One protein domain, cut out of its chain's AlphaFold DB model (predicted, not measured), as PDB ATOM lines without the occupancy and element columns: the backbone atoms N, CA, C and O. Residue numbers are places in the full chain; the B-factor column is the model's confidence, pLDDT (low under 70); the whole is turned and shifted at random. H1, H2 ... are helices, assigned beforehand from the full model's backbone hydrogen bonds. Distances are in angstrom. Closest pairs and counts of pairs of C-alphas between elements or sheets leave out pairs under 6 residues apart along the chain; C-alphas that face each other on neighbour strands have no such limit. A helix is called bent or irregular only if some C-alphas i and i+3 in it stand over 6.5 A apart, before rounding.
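Overview. This is residues 10 to 103 of the 110 residues of an uncharacterized protein of Candidatus Omnitrophica bacterium (UniProt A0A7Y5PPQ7). A long helix, H4, runs through the domain with a bend partway along; H5 folds back beside its second arm, H4b, as a helical hairpin. Away from H5, H1 packs on H4b, and H2 runs from H1 across to the short H3, so that H1, H2 and H3 make a second group of helices, which a tight link joins to the first arm, H4a. The printed part has 94 residues with five named helices, in the order H1, H2, H3, H4, H5, and no named strand; the class is all helix. The whole is compact, with a radius of gyration of the C-alphas of 13.3 A, and spans 38 by 30 by 23 A.

Along the chain. H1, residues 10 to 14, begins with C-alpha 10 at (211.700, 164.512, 181.728) and is 5.8 A long. H2, residues 18 to 33, is 23.1 A from first to last C-alpha and ends with C-alpha 33 at (197.318, 152.351, 176.774). H3, residues 46 to 53, is 10.2 A long. H4, residues 58 to 79, was assigned as one helix by its hydrogen bonds but is bent: C-alphas 67 and 70 are 7.2 A apart. Its arms are H4a, residues 58 to 67, 14.0 A, and H4b, residues 70 to 79, 14.5 A. H5, residues 87 to 101, is 21.0 A long and ends with C-alpha 101 at (198.493, 164.992, 195.781).

Arrangement. H4 is the hub, touching three other helices through its arms, which stand at a tilt of 38 degrees, only just steep. H1 touches H4b, the closest C-alphas being those of Gln 12 and Ala 72, 5.3 A apart. H1 also touches H2, where residues 20 to 24 alone take part; the closest C-alphas, of Gly 10 and Arg 20, are 5.3 A apart. H2 touches H3 with residues 27 to 31 alone, at a steep tilt of 59 degrees, the same way; the closest C-alphas, of Met 31 and Val 52, are 6.2 A apart. H3 and H4a form a helical hairpin and only just touch, with 3 pairs of C-alphas within 8 A; the closest, of Leu 53 and Ala 61, are 5.7 A apart. Their tilt is 36 degrees, only just steep, opposite ways. H4b and H5 form a helical hairpin and touch at a shallow tilt of 18 degrees, opposite ways, with the closest C-alphas, of Leu 73 and Leu 94, 6.3 A apart. H5 touches H4a with residues 97 to 101 alone, at a steep tilt of 50 degrees, opposite ways; the closest C-alphas, of Leu 62 and Tyr 101, are 5.4 A apart. The helix packing is mostly crossed, with 1 of 4 tilted pairs shallow. H2 is apart from H4a, H4b and H5. In H1, H2, H3, H4a, H4b and H5 every O i to N i+4 pair is within hydrogen-bond range.

Size, cuts and confidence. The two C-alphas farthest apart, those of Thr 33 and Glu 83, are 38.9 A apart. The printed part has no cut. The link from H2 to H3, residues 34 to 45, is long; those from H1 to H2 and from H3 to H4 are tight, and that from H4 to H5 is short. The mean pLDDT of the printed part is 94.9, and residue 103 is the one printed residue under 70.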
ATOM      1  N   GLY A  10     210.577 165.448 181.761       95.19
ATOM      2  CA  GLY A  10     211.700 164.512 181.728       95.19
ATOM      3  C   GLY A  10     213.046 165.226 181.611       95.19
ATOM      4  O   GLY A  10     214.018 164.790 182.226       95.19
ATOM      5  N   TRP A  11     213.102 166.362 180.906       94.81
ATOM      6  CA  TRP A  11     214.284 167.226 180.897       94.81
ATOM      7  C   TRP A  11     214.539 167.853 182.269       94.81
ATOM      8  O   TRP A  11     215.666 167.828 182.753       94.81
ATOM      9  N   GLN A  12     213.502 168.371 182.930       94.50
ATOM     10  CA  GLN A  12     213.655 168.991 184.252       94.50
ATOM     11  C   GLN A  12     214.132 167.993 185.316       94.50
ATOM     12  O   GLN A  12     214.875 168.349 186.234       94.50
ATOM     13  N   LEU A  13     213.719 166.730 185.208       93.81
ATOM     14  CA  LEU A  13     214.108 165.678 186.144       93.81
ATOM     15  C   LEU A  13     215.499 165.108 185.849       93.81
ATOM     16  O   LEU A  13     216.272 164.928 186.788       93.81
ATOM     17  N   PHE A  14     215.807 164.844 184.577       93.00
ATOM     18  CA  PHE A  14     216.934 163.987 184.185       93.00
ATOM     19  C   PHE A  14     217.875 164.611 183.140       93.00
ATOM     20  O   PHE A  14     218.880 164.002 182.794       93.00
ATOM     21  N   GLY A  15     217.569 165.781 182.574       90.06
ATOM     22  CA  GLY A  15     218.376 166.399 181.517       90.06
ATOM     23  C   GLY A  15     218.565 165.486 180.297       90.06
ATOM     24  O   GLY A  15     217.597 165.005 179.711       90.06
ATOM     25  N   GLU A  16     219.817 165.237 179.910       85.69
ATOM     26  CA  GLU A  16     220.183 164.308 178.822       85.69
ATOM     27  C   GLU A  16     220.486 162.881 179.310       85.69
ATOM     28  O   GLU A  16     220.974 162.047 178.548       85.69
ATOM     29  N   GLU A  17     220.215 162.569 180.577       91.94
ATOM     30  CA  GLU A  17     220.546 161.266 181.141       91.94
ATOM     31  C   GLU A  17     219.696 160.132 180.552       91.94
ATOM     32  O   GLU A  17     218.548 160.309 180.134       91.94
ATOM     33  N   TYR A  18     220.238 158.911 180.615       88.88
ATOM     34  CA  TYR A  18     219.559 157.676 180.201       88.88
ATOM     35  C   TYR A  18     218.151 157.528 180.809       88.88
ATOM     36  O   TYR A  18     217.225 157.056 180.144       88.88
ATOM     37  N   ASN A  19     217.966 158.004 182.043       93.69
ATOM     38  CA  ASN A  19     216.682 157.989 182.741       93.69
ATOM     39  C   ASN A  19     215.593 158.785 182.005       93.69
ATOM     40  O   ASN A  19     214.434 158.367 182.023       93.69
ATOM     41  N   ARG A  20     215.940 159.857 181.273       96.00
ATOM     42  CA  ARG A  20     214.979 160.561 180.410       96.00
ATOM     43  C   ARG A  20     214.478 159.663 179.287       96.00
ATOM     44  O   ARG A  20     213.284 159.650 179.005       96.00
ATOM     45  N   GLY A  21     215.370 158.890 178.666       96.69
ATOM     46  CA  GLY A  21     215.003 157.935 177.619       96.69
ATOM     47  C   GLY A  21     213.983 156.909 178.114       96.69
ATOM     48  O   GLY A  21     212.959 156.689 177.466       96.69
ATOM     49  N   LEU A  22     214.211 156.345 179.303       96.88
ATOM     50  CA  LEU A  22     213.258 155.431 179.943       96.88
ATOM     51  C   LEU A  22     211.924 156.112 180.268       96.88
ATOM     52  O   LEU A  22     210.860 155.533 180.043       96.88
ATOM     53  N   PHE A  23     211.974 157.351 180.759       97.00
ATOM     54  CA  PHE A  23     210.787 158.136 181.079       97.00
ATOM     55  C   PHE A  23     209.916 158.401 179.841       97.00
ATOM     56  O   PHE A  23     208.706 158.171 179.874       97.00
ATOM     57  N   LEU A  24     210.538 158.790 178.724       97.06
ATOM     58  CA  LEU A  24     209.876 159.005 177.435       97.06
ATOM     59  C   LEU A  24     209.184 157.739 176.920       97.06
ATOM     60  O   LEU A  24     208.041 157.806 176.466       97.06
ATOM     61  N   VAL A  25     209.856 156.586 177.002       97.44
ATOM     62  CA  VAL A  25     209.278 155.293 176.600       97.44
ATOM     63  C   VAL A  25     208.076 154.952 177.476       97.44
ATOM     64  O   VAL A  25     207.013 154.636 176.946       97.44
ATOM     65  N   LYS A  26     208.204 155.085 178.804       97.06
ATOM     66  CA  LYS A  26     207.111 154.810 179.746       97.06
ATOM     67  C   LYS A  26     205.888 155.683 179.465       97.06
ATOM     68  O   LYS A  26     204.777 155.162 179.397       97.06
ATOM     69  N   LEU A  27     206.079 156.988 179.266       97.56
ATOM     70  CA  LEU A  27     204.983 157.906 178.955       97.56
ATOM     71  C   LEU A  27     204.329 157.593 177.614       97.56
ATOM     72  O   LEU A  27     203.105 157.577 177.537       97.56
ATOM     73  N   ARG A  28     205.112 157.253 176.585       97.50
ATOM     74  CA  ARG A  28     204.560 156.824 175.294       97.50
ATOM     75  C   ARG A  28     203.691 155.575 175.437       97.50
ATOM     76  O   ARG A  28     202.597 155.537 174.883       97.50
ATOM     77  N   THR A  29     204.139 154.584 176.205       97.62
ATOM     78  CA  THR A  29     203.339 153.385 176.484       97.62
ATOM     79  C   THR A  29     202.048 153.729 177.225       97.62
ATOM     80  O   THR A  29     200.993 153.234 176.847       97.62
ATOM     81  N   LEU A  30     202.091 154.604 178.235       97.75
ATOM     82  CA  LEU A  30     200.885 155.037 178.955       97.75
ATOM     83  C   LEU A  30     199.915 155.803 178.048       97.75
ATOM     84  O   LEU A  30     198.717 155.537 178.080       97.75
ATOM     85  N   MET A  31     200.420 156.706 177.205       97.81
ATOM     86  CA  MET A  31     199.605 157.418 176.218       97.81
ATOM     87  C   MET A  31     198.892 156.448 175.273       97.81
ATOM     88  O   MET A  31     197.697 156.603 175.048       97.81
ATOM     89  N   GLN A  32     199.589 155.420 174.781       97.00
ATOM     90  CA  GLN A  32     198.992 154.379 173.940       97.00
ATOM     91  C   GLN A  32     197.940 153.559 174.697       97.00
ATOM     92  O   GLN A  32     196.837 153.377 174.190       97.00
ATOM     93  N   THR A  33     198.244 153.115 175.919       97.44
ATOM     94  CA  THR A  33     197.318 152.351 176.774       97.44
ATOM     95  C   THR A  33     196.037 153.125 177.081       97.44
ATOM     96  O   THR A  33     194.961 152.538 177.144       97.44
ATOM     97  N   TYR A  34     196.138 154.440 177.262       97.69
ATOM     98  CA  TYR A  34     194.994 155.312 177.526       97.69
ATOM     99  C   TYR A  34     194.373 155.914 176.259       97.69
ATOM    100  O   TYR A  34     193.502 156.782 176.371       97.69
ATOM    101  N   GLU A  35     194.803 155.476 175.072       97.00
ATOM    102  CA  GLU A  35     194.313 155.959 173.774       97.00
ATOM    103  C   GLU A  35     194.369 157.496 173.659       97.00
ATOM    104  O   GLU A  35     193.464 158.157 173.144       97.00
ATOM    105  N   LEU A  36     195.436 158.090 174.196       95.94
ATOM    106  CA  LEU A  36     195.707 159.519 174.107       95.94
ATOM    107  C   LEU A  36     196.358 159.837 172.758       95.94
ATOM    108  O   LEU A  36     197.233 159.113 172.284       95.94
ATOM    109  N   GLY A  37     195.929 160.938 172.139       89.94
ATOM    110  CA  GLY A  37     196.476 161.385 170.861       89.94
ATOM    111  C   GLY A  37     197.945 161.799 170.965       89.94
ATOM    112  O   GLY A  37     198.372 162.362 171.975       89.94
ATOM    113  N   GLU A  38     198.703 161.555 169.897       83.31
ATOM    114  CA  GLU A  38     200.044 162.118 169.739       83.31
ATOM    115  C   GLU A  38     199.965 163.552 169.194       83.31
ATOM    116  O   GLU A  38     199.034 163.920 168.471       83.31
ATOM    117  N   SER A  39     200.964 164.362 169.526       90.50
ATOM    118  CA  SER A  39     201.162 165.692 168.953       90.50
ATOM    119  C   SER A  39     202.603 165.841 168.459       90.50
ATOM    120  O   SER A  39     203.362 164.873 168.433       90.50
ATOM    121  N   SER A  40     202.992 167.047 168.043       91.50
ATOM    122  CA  SER A  40     204.390 167.357 167.725       91.50
ATOM    123  C   SER A  40     205.304 167.379 168.955       91.50
ATOM    124  O   SER A  40     206.521 167.368 168.789       91.50
ATOM    125  N   GLU A  41     204.737 167.429 170.163       93.75
ATOM    126  CA  GLU A  41     205.496 167.457 171.414       93.75
ATOM    127  C   GLU A  41     205.985 166.065 171.824       93.75
ATOM    128  O   GLU A  41     205.407 165.030 171.475       93.75
ATOM    129  N   LEU A  42     207.042 166.033 172.635       95.06
ATOM    130  CA  LEU A  42     207.535 164.787 173.211       95.06
ATOM    131  C   LEU A  42     206.555 164.223 174.260       95.06
ATOM    132  O   LEU A  42     205.776 164.969 174.860       95.06
ATOM    133  N   PRO A  43     206.586 162.903 174.526       96.44
ATOM    134  CA  PRO A  43     205.750 162.288 175.558       96.44
ATOM    135  C   PRO A  43     205.883 162.915 176.954       96.44
ATOM    136  O   PRO A  43     204.920 162.887 177.712       96.44
ATOM    137  N   ASP A  44     207.049 163.478 177.295       96.62
ATOM    138  CA  ASP A  44     207.325 164.115 178.590       96.62
ATOM    139  C   ASP A  44     206.883 165.578 178.690       96.62
ATOM    140  O   ASP A  44     207.034 166.184 179.753       96.62
ATOM    141  N   HIS A  45     206.294 166.133 177.634       96.75
ATOM    142  CA  HIS A  45     205.713 167.465 177.672       96.75
ATOM    143  C   HIS A  45     204.508 167.519 178.626       96.75
ATOM    144  O   HIS A  45     203.652 166.628 178.631       96.75
ATOM    145  N   LEU A  46     204.403 168.597 179.411       96.06
ATOM    146  CA  LEU A  46     203.399 168.774 180.466       96.06
ATOM    147  C   LEU A  46     201.961 168.473 180.012       96.06
ATOM    148  O   LEU A  46     201.194 167.880 180.764       96.06
ATOM    149  N   THR A  47     201.585 168.845 178.787       95.38
ATOM    150  CA  THR A  47     200.236 168.576 178.250       95.38
ATOM    151  C   THR A  47     199.929 167.081 178.170       95.38
ATOM    152  O   THR A  47     198.851 166.656 178.582       95.38
ATOM    153  N   HIS A  48     200.877 166.276 177.689       97.25
ATOM    154  CA  HIS A  48     200.744 164.825 177.631       97.25
ATOM    155  C   HIS A  48     200.790 164.214 179.032       97.25
ATOM    156  O   HIS A  48     199.972 163.354 179.351       97.25
ATOM    157  N   VAL A  49     201.685 164.703 179.896       97.44
ATOM    158  CA  VAL A  49     201.807 164.218 181.278       97.44
ATOM    159  C   VAL A  49     200.516 164.437 182.071       97.44
ATOM    160  O   VAL A  49     200.056 163.516 182.743       97.44
ATOM    161  N   LEU A  50     199.891 165.613 181.969       97.06
ATOM    162  CA  LEU A  50     198.612 165.893 182.632       97.06
ATOM    163  C   LEU A  50     197.472 165.035 182.067       97.06
ATOM    164  O   LEU A  50     196.618 164.578 182.825       97.06
ATOM    165  N   ALA A  51     197.467 164.779 180.754       97.25
ATOM    166  CA  ALA A  51     196.489 163.891 180.132       97.25
ATOM    167  C   ALA A  51     196.647 162.437 180.606       97.25
ATOM    168  O   ALA A  51     195.645 161.775 180.866       97.25
ATOM    169  N   VAL A  52     197.886 161.959 180.766       98.19
ATOM    170  CA  VAL A  52     198.186 160.650 181.363       98.19
ATOM    171  C   VAL A  52     197.721 160.613 182.816       98.19
ATOM    172  O   VAL A  52     196.954 159.724 183.171       98.19
ATOM    173  N   LEU A  53     198.104 161.602 183.631       98.00
ATOM    174  CA  LEU A  53     197.731 161.685 185.047       98.00
ATOM    175  C   LEU A  53     196.209 161.614 185.250       98.00
ATOM    176  O   LEU A  53     195.735 160.914 186.139       98.00
ATOM    177  N   ALA A  54     195.436 162.292 184.399       97.25
ATOM    178  CA  ALA A  54     193.976 162.313 184.475       97.25
ATOM    179  C   ALA A  54     193.301 160.959 184.175       97.25
ATOM    180  O   ALA A  54     192.102 160.815 184.414       97.25
ATOM    181  N   ARG A  55     194.033 159.987 183.617       98.12
ATOM    182  CA  ARG A  55     193.534 158.643 183.273       98.12
ATOM    183  C   ARG A  55     193.996 157.555 184.244       98.12
ATOM    184  O   ARG A  55     193.526 156.426 184.130       98.12
ATOM    185  N   MET A  56     194.905 157.878 185.161       97.69
ATOM    186  CA  MET A  56     195.408 156.944 186.165       97.69
ATOM    187  C   MET A  56     194.399 156.762 187.304       97.69
ATOM    188  O   MET A  56     193.607 157.658 187.602       97.69
ATOM    189  N   ASP A  57     194.441 155.600 187.952       97.12
ATOM    190  CA  ASP A  57     193.826 155.411 189.264       97.12
ATOM    191  C   ASP A  57     194.497 156.303 190.322       97.12
ATOM    192  O   ASP A  57     195.577 156.856 190.110       97.12
ATOM    193  N   GLU A  58     193.830 156.469 191.461       94.88
ATOM    194  CA  GLU A  58     194.224 157.437 192.486       94.88
ATOM    195  C   GLU A  58     195.608 157.161 193.088       94.88
ATOM    196  O   GLU A  58     196.387 158.100 193.252       94.88
ATOM    197  N   GLU A  59     195.938 155.893 193.350       95.56
ATOM    198  CA  GLU A  59     197.227 155.483 193.919       95.56
ATOM    199  C   GLU A  59     198.365 155.750 192.928       95.56
ATOM    200  O   GLU A  59     199.314 156.474 193.235       95.56
ATOM    201  N   SER A  60     198.220 155.275 191.687       96.38
ATOM    202  CA  SER A  60     199.225 155.505 190.647       96.38
ATOM    203  C   SER A  60     199.387 156.993 190.306       96.38
ATOM    204  O   SER A  60     200.495 157.449 190.006       96.38
ATOM    205  N   ALA A  61     198.293 157.761 190.336       97.44
ATOM    206  CA  ALA A  61     198.316 159.201 190.108       97.44
ATOM    207  C   ALA A  61     199.048 159.943 191.232       97.44
ATOM    208  O   ALA A  61     199.835 160.846 190.943       97.44
ATOM    209  N   LEU A  62     198.812 159.566 192.493       97.00
ATOM    210  CA  LEU A  62     199.488 160.129 193.659       97.00
ATOM    211  C   LEU A  62     201.001 159.909 193.577       97.00
ATOM    212  O   LEU A  62     201.766 160.876 193.660       97.00
ATOM    213  N   ASP A  63     201.427 158.670 193.343       96.38
ATOM    214  CA  ASP A  63     202.841 158.318 193.210       96.38
ATOM    215  C   ASP A  63     203.496 159.078 192.056       96.38
ATOM    216  O   ASP A  63     204.571 159.666 192.200       96.38
ATOM    217  N   PHE A  64     202.838 159.124 190.896       97.12
ATOM    218  CA  PHE A  64     203.402 159.794 189.732       97.12
ATOM    219  C   PHE A  64     203.479 161.318 189.913       97.12
ATOM    220  O   PHE A  64     204.490 161.943 189.568       97.12
ATOM    221  N   ALA A  65     202.439 161.928 190.488       97.56
ATOM    222  CA  ALA A  65     202.407 163.359 190.751       97.56
ATOM    223  C   ALA A  65     203.496 163.777 191.744       97.56
ATOM    224  O   ALA A  65     204.232 164.729 191.472       97.56
ATOM    225  N   THR A  66     203.626 163.059 192.859       96.62
ATOM    226  CA  THR A  66     204.578 163.385 193.932       96.62
ATOM    227  C   THR A  66     206.023 163.089 193.545       96.62
ATOM    228  O   THR A  66     206.900 163.910 193.814       96.62
ATOM    229  N   ALA A  67     206.285 161.971 192.863       95.25
ATOM    230  CA  ALA A  67     207.643 161.571 192.505       95.25
ATOM    231  C   ALA A  67     208.189 162.287 191.260       95.25
ATOM    232  O   ALA A  67     209.404 162.446 191.131       95.25
ATOM    233  N   CYS A  68     207.329 162.696 190.318       96.38
ATOM    234  CA  CYS A  68     207.777 163.223 189.024       96.38
ATOM    235  C   CYS A  68     207.217 164.609 188.694       96.38
ATOM    236  O   CYS A  68     207.989 165.513 188.376       96.38
ATOM    237  N   ILE A  69     205.896 164.801 188.745       97.25
ATOM    238  CA  ILE A  69     205.265 166.004 188.171       97.25
ATOM    239  C   ILE A  69     205.524 167.242 189.033       97.25
ATOM    240  O   ILE A  69     205.988 168.259 188.520       97.25
ATOM    241  N   ILE A  70     205.257 167.158 190.340       97.44
ATOM    242  CA  ILE A  70     205.442 168.267 191.286       97.44
ATOM    243  C   ILE A  70     206.918 168.711 191.336       97.44
ATOM    244  O   ILE A  70     207.171 169.903 191.145       97.44
ATOM    245  N   PRO A  71     207.916 167.812 191.499       96.44
ATOM    246  CA  PRO A  71     209.325 168.207 191.475       96.44
ATOM    247  C   PRO A  71     209.752 168.861 190.157       96.44
ATOM    248  O   PRO A  71     210.501 169.838 190.171       96.44
ATOM    249  N   ALA A  72     209.268 168.359 189.016       96.44
ATOM    250  CA  ALA A  72     209.587 168.934 187.714       96.44
ATOM    251  C   ALA A  72     208.977 170.332 187.541       96.44
ATOM    252  O   ALA A  72     209.670 171.251 187.111       96.44
ATOM    253  N   LEU A  73     207.709 170.522 187.920       96.19
ATOM    254  CA  LEU A  73     207.030 171.817 187.828       96.19
ATOM    255  C   LEU A  73     207.621 172.875 188.761       96.19
ATOM    256  O   LEU A  73     207.666 174.041 188.375       96.19
ATOM    257  N   ARG A  74     208.122 172.488 189.942       96.12
ATOM    258  CA  ARG A  74     208.886 173.400 190.811       96.12
ATOM    259  C   ARG A  74     210.114 173.957 190.086       96.12
ATOM    260  O   ARG A  74     210.274 175.171 190.037       96.12
ATOM    261  N   LYS A  75     210.901 173.098 189.424       95.19
ATOM    262  CA  LYS A  75     212.064 173.528 188.622       95.19
ATOM    263  C   LYS A  75     211.674 174.423 187.444       95.19
ATOM    264  O   LYS A  75     212.350 175.415 187.187       95.19
ATOM    265  N   VAL A  76     210.570 174.113 186.750       94.94
ATOM    266  CA  VAL A  76     210.040 175.001 185.699       94.94
ATOM    267  C   VAL A  76     209.734 176.377 186.283       94.94
ATOM    268  O   VAL A  76     210.167 177.381 185.724       94.94
ATOM    269  N   LEU A  77     209.005 176.437 187.402       95.25
ATOM    270  CA  LEU A  77     208.595 177.695 188.020       95.25
ATOM    271  C   LEU A  77     209.793 178.521 188.507       95.25
ATOM    272  O   LEU A  77     209.806 179.730 188.296       95.25
ATOM    273  N   GLU A  78     210.817 177.881 189.080       94.25
ATOM    274  CA  GLU A  78     212.086 178.528 189.453       94.25
ATOM    275  C   GLU A  78     212.771 179.206 188.255       94.25
ATOM    276  O   GLU A  78     213.383 180.264 188.402       94.25
ATOM    277  N   GLY A  79     212.657 178.620 187.059       91.56
ATOM    278  CA  GLY A  79     213.209 179.181 185.829       91.56
ATOM    279  C   GLY A  79     212.344 180.263 185.173       91.56
ATOM    280  O   GLY A  79     212.856 181.025 184.350       91.56
ATOM    281  N   VAL A  80     211.043 180.332 185.483       92.00
ATOM    282  CA  VAL A  80     210.088 181.265 184.864       92.00
ATOM    283  C   VAL A  80     210.028 182.567 185.679       92.00
ATOM    284  O   VAL A  80     209.488 182.558 186.784       92.00
ATOM    285  N   PRO A  81     210.502 183.716 185.150       92.31
ATOM    286  CA  PRO A  81     210.470 184.991 185.876       92.31
ATOM    287  C   PRO A  81     209.047 185.423 186.237       92.31
ATOM    288  O   PRO A  81     208.112 185.122 185.496       92.31
ATOM    289  N   ALA A  82     208.886 186.179 187.324       93.00
ATOM    290  CA  ALA A  82     207.577 186.648 187.787       93.00
ATOM    291  C   ALA A  82     206.866 187.559 186.767       93.00
ATOM    292  O   ALA A  82     205.641 187.608 186.714       93.00
ATOM    293  N   GLU A  83     207.629 188.257 185.922       94.81
ATOM    294  CA  GLU A  83     207.123 189.116 184.849       94.81
ATOM    295  C   GLU A  83     206.626 188.320 183.633       94.81
ATOM    296  O   GLU A  83     206.000 188.885 182.733       94.81
ATOM    297  N   ASN A  84     206.910 187.014 183.568       93.44
ATOM    298  CA  ASN A  84     206.425 186.172 182.487       93.44
ATOM    299  C   ASN A  84     204.892 186.033 182.596       93.44
ATOM    300  O   ASN A  84     204.397 185.617 183.646       93.44
ATOM    301  N   PRO A  85     204.126 186.293 181.519       95.31
ATOM    302  CA  PRO A  85     202.663 186.209 181.550       95.31
ATOM    303  C   PRO A  85     202.126 184.819 181.928       95.31
ATOM    304  O   PRO A  85     200.978 184.705 182.352       95.31
ATOM    305  N   TYR A  86     202.938 183.765 181.801       93.50
ATOM    306  CA  TYR A  86     202.579 182.395 182.164       93.50
ATOM    307  C   TYR A  86     203.049 181.977 183.564       93.50
ATOM    308  O   TYR A  86     202.697 180.880 183.992       93.50
ATOM    309  N   HIS A  87     203.789 182.817 184.299       95.06
ATOM    310  CA  HIS A  87     204.269 182.487 185.649       95.06
ATOM    311  C   HIS A  87     203.113 182.076 186.567       95.06
ATOM    312  O   HIS A  87     203.111 180.975 187.114       95.06
ATOM    313  N   GLY A  88     202.075 182.917 186.646       96.62
ATOM    314  CA  GLY A  88     200.895 182.636 187.467       96.62
ATOM    315  C   GLY A  88     200.128 181.384 187.028       96.62
ATOM    316  O   GLY A  88     199.529 180.711 187.861       96.62
ATOM    317  N   LEU A  89     200.173 181.025 185.739       95.50
ATOM    318  CA  LEU A  89     199.559 179.789 185.248       95.50
ATOM    319  C   LEU A  89     200.331 178.556 185.734       95.50
ATOM    320  O   LEU A  89     199.718 177.621 186.245       95.50
ATOM    321  N   VAL A  90     201.659 178.557 185.600       95.19
ATOM    322  CA  VAL A  90     202.510 177.451 186.071       95.19
ATOM    323  C   VAL A  90     202.388 177.297 187.588       95.19
ATOM    324  O   VAL A  90     202.202 176.185 188.080       95.19
ATOM    325  N   GLU A  91     202.403 178.411 188.323       97.12
ATOM    326  CA  GLU A  91     202.213 178.425 189.773       97.12
ATOM    327  C   GLU A  91     200.843 177.861 190.182       97.12
ATOM    328  O   GLU A  91     200.757 177.042 191.099       97.12
ATOM    329  N   ALA A  92     199.766 178.250 189.495       97.44
ATOM    330  CA  ALA A  92     198.426 177.749 189.789       97.44
ATOM    331  C   ALA A  92     198.306 176.235 189.551       97.44
ATOM    332  O   ALA A  92     197.708 175.534 190.368       97.44
ATOM    333  N   VAL A  93     198.895 175.719 188.465       96.31
ATOM    334  CA  VAL A  93     198.925 174.273 188.184       96.31
ATOM    335  C   VAL A  93     199.705 173.529 189.265       96.31
ATOM    336  O   VAL A  93     199.229 172.506 189.757       96.31
ATOM    337  N   LEU A  94     200.864 174.050 189.680       96.81
ATOM    338  CA  LEU A  94     201.654 173.458 190.758       96.81
ATOM    339  C   LEU A  94     200.855 173.400 192.069       96.81
ATOM    340  O   LEU A  94     200.714 172.322 192.641       96.81
ATOM    341  N   LYS A  95     200.258 174.519 192.494       97.00
ATOM    342  CA  LYS A  95     199.440 174.586 193.718       97.00
ATOM    343  C   LYS A  95     198.240 173.644 193.674       97.00
ATOM    344  O   LYS A  95     197.903 173.029 194.683       97.00
ATOM    345  N   LEU A  96     197.595 173.507 192.514       96.62
ATOM    346  CA  LEU A  96     196.493 172.563 192.330       96.62
ATOM    347  C   LEU A  96     196.957 171.113 192.532       96.62
ATOM    348  O   LEU A  96     196.282 170.341 193.214       96.62
ATOM    349  N   LEU A  97     198.103 170.744 191.955       96.12
ATOM    350  CA  LEU A  97     198.669 169.405 192.099       96.12
ATOM    351  C   LEU A  97     199.125 169.138 193.537       96.12
ATOM    352  O   LEU A  97     198.843 168.068 194.064       96.12
ATOM    353  N   GLU A  98     199.752 170.107 194.200       95.69
ATOM    354  CA  GLU A  98     200.142 170.001 195.611       95.69
ATOM    355  C   GLU A  98     198.923 169.880 196.532       95.69
ATOM    356  O   GLU A  98     198.912 169.044 197.428       95.69
ATOM    357  N   SER A  99     197.853 170.635 196.280       95.44
ATOM    358  CA  SER A  99     196.613 170.507 197.051       95.44
ATOM    359  C   SER A  99     195.937 169.147 196.864       95.44
ATOM    360  O   SER A  99     195.244 168.695 197.772       95.44
ATOM    361  N   ARG A 100     196.076 168.525 195.688       94.62
ATOM    362  CA  ARG A 100     195.418 167.254 195.360       94.62
ATOM    363  C   ARG A 100     196.247 166.032 195.754       94.62
ATOM    364  O   ARG A 100     195.668 165.020 196.125       94.62
ATOM    365  N   TYR A 101     197.571 166.126 195.659       94.50
ATOM    366  CA  TYR A 101     198.493 164.992 195.781       94.50
ATOM    367  C   TYR A 101     199.612 165.210 196.816       94.50
ATOM    368  O   TYR A 101     200.324 164.276 197.155       94.50
ATOM    369  N   GLY A 102     199.804 166.426 197.332       76.06
ATOM    370  CA  GLY A 102     200.926 166.776 198.213       76.06
ATOM    371  C   GLY A 102     200.732 166.460 199.701       76.06
ATOM    372  O   GLY A 102     201.683 166.584 200.467       76.06
ATOM    373  N   ALA A 103     199.543 166.028 200.128       62.06
ATOM    374  CA  ALA A 103     199.172 165.899 201.544       62.06
ATOM    375  C   ALA A 103     199.805 164.708 202.307       62.06
ATOM    376  O   ALA A 103     199.292 164.326 203.352       62.06
TER     377      ALA A 103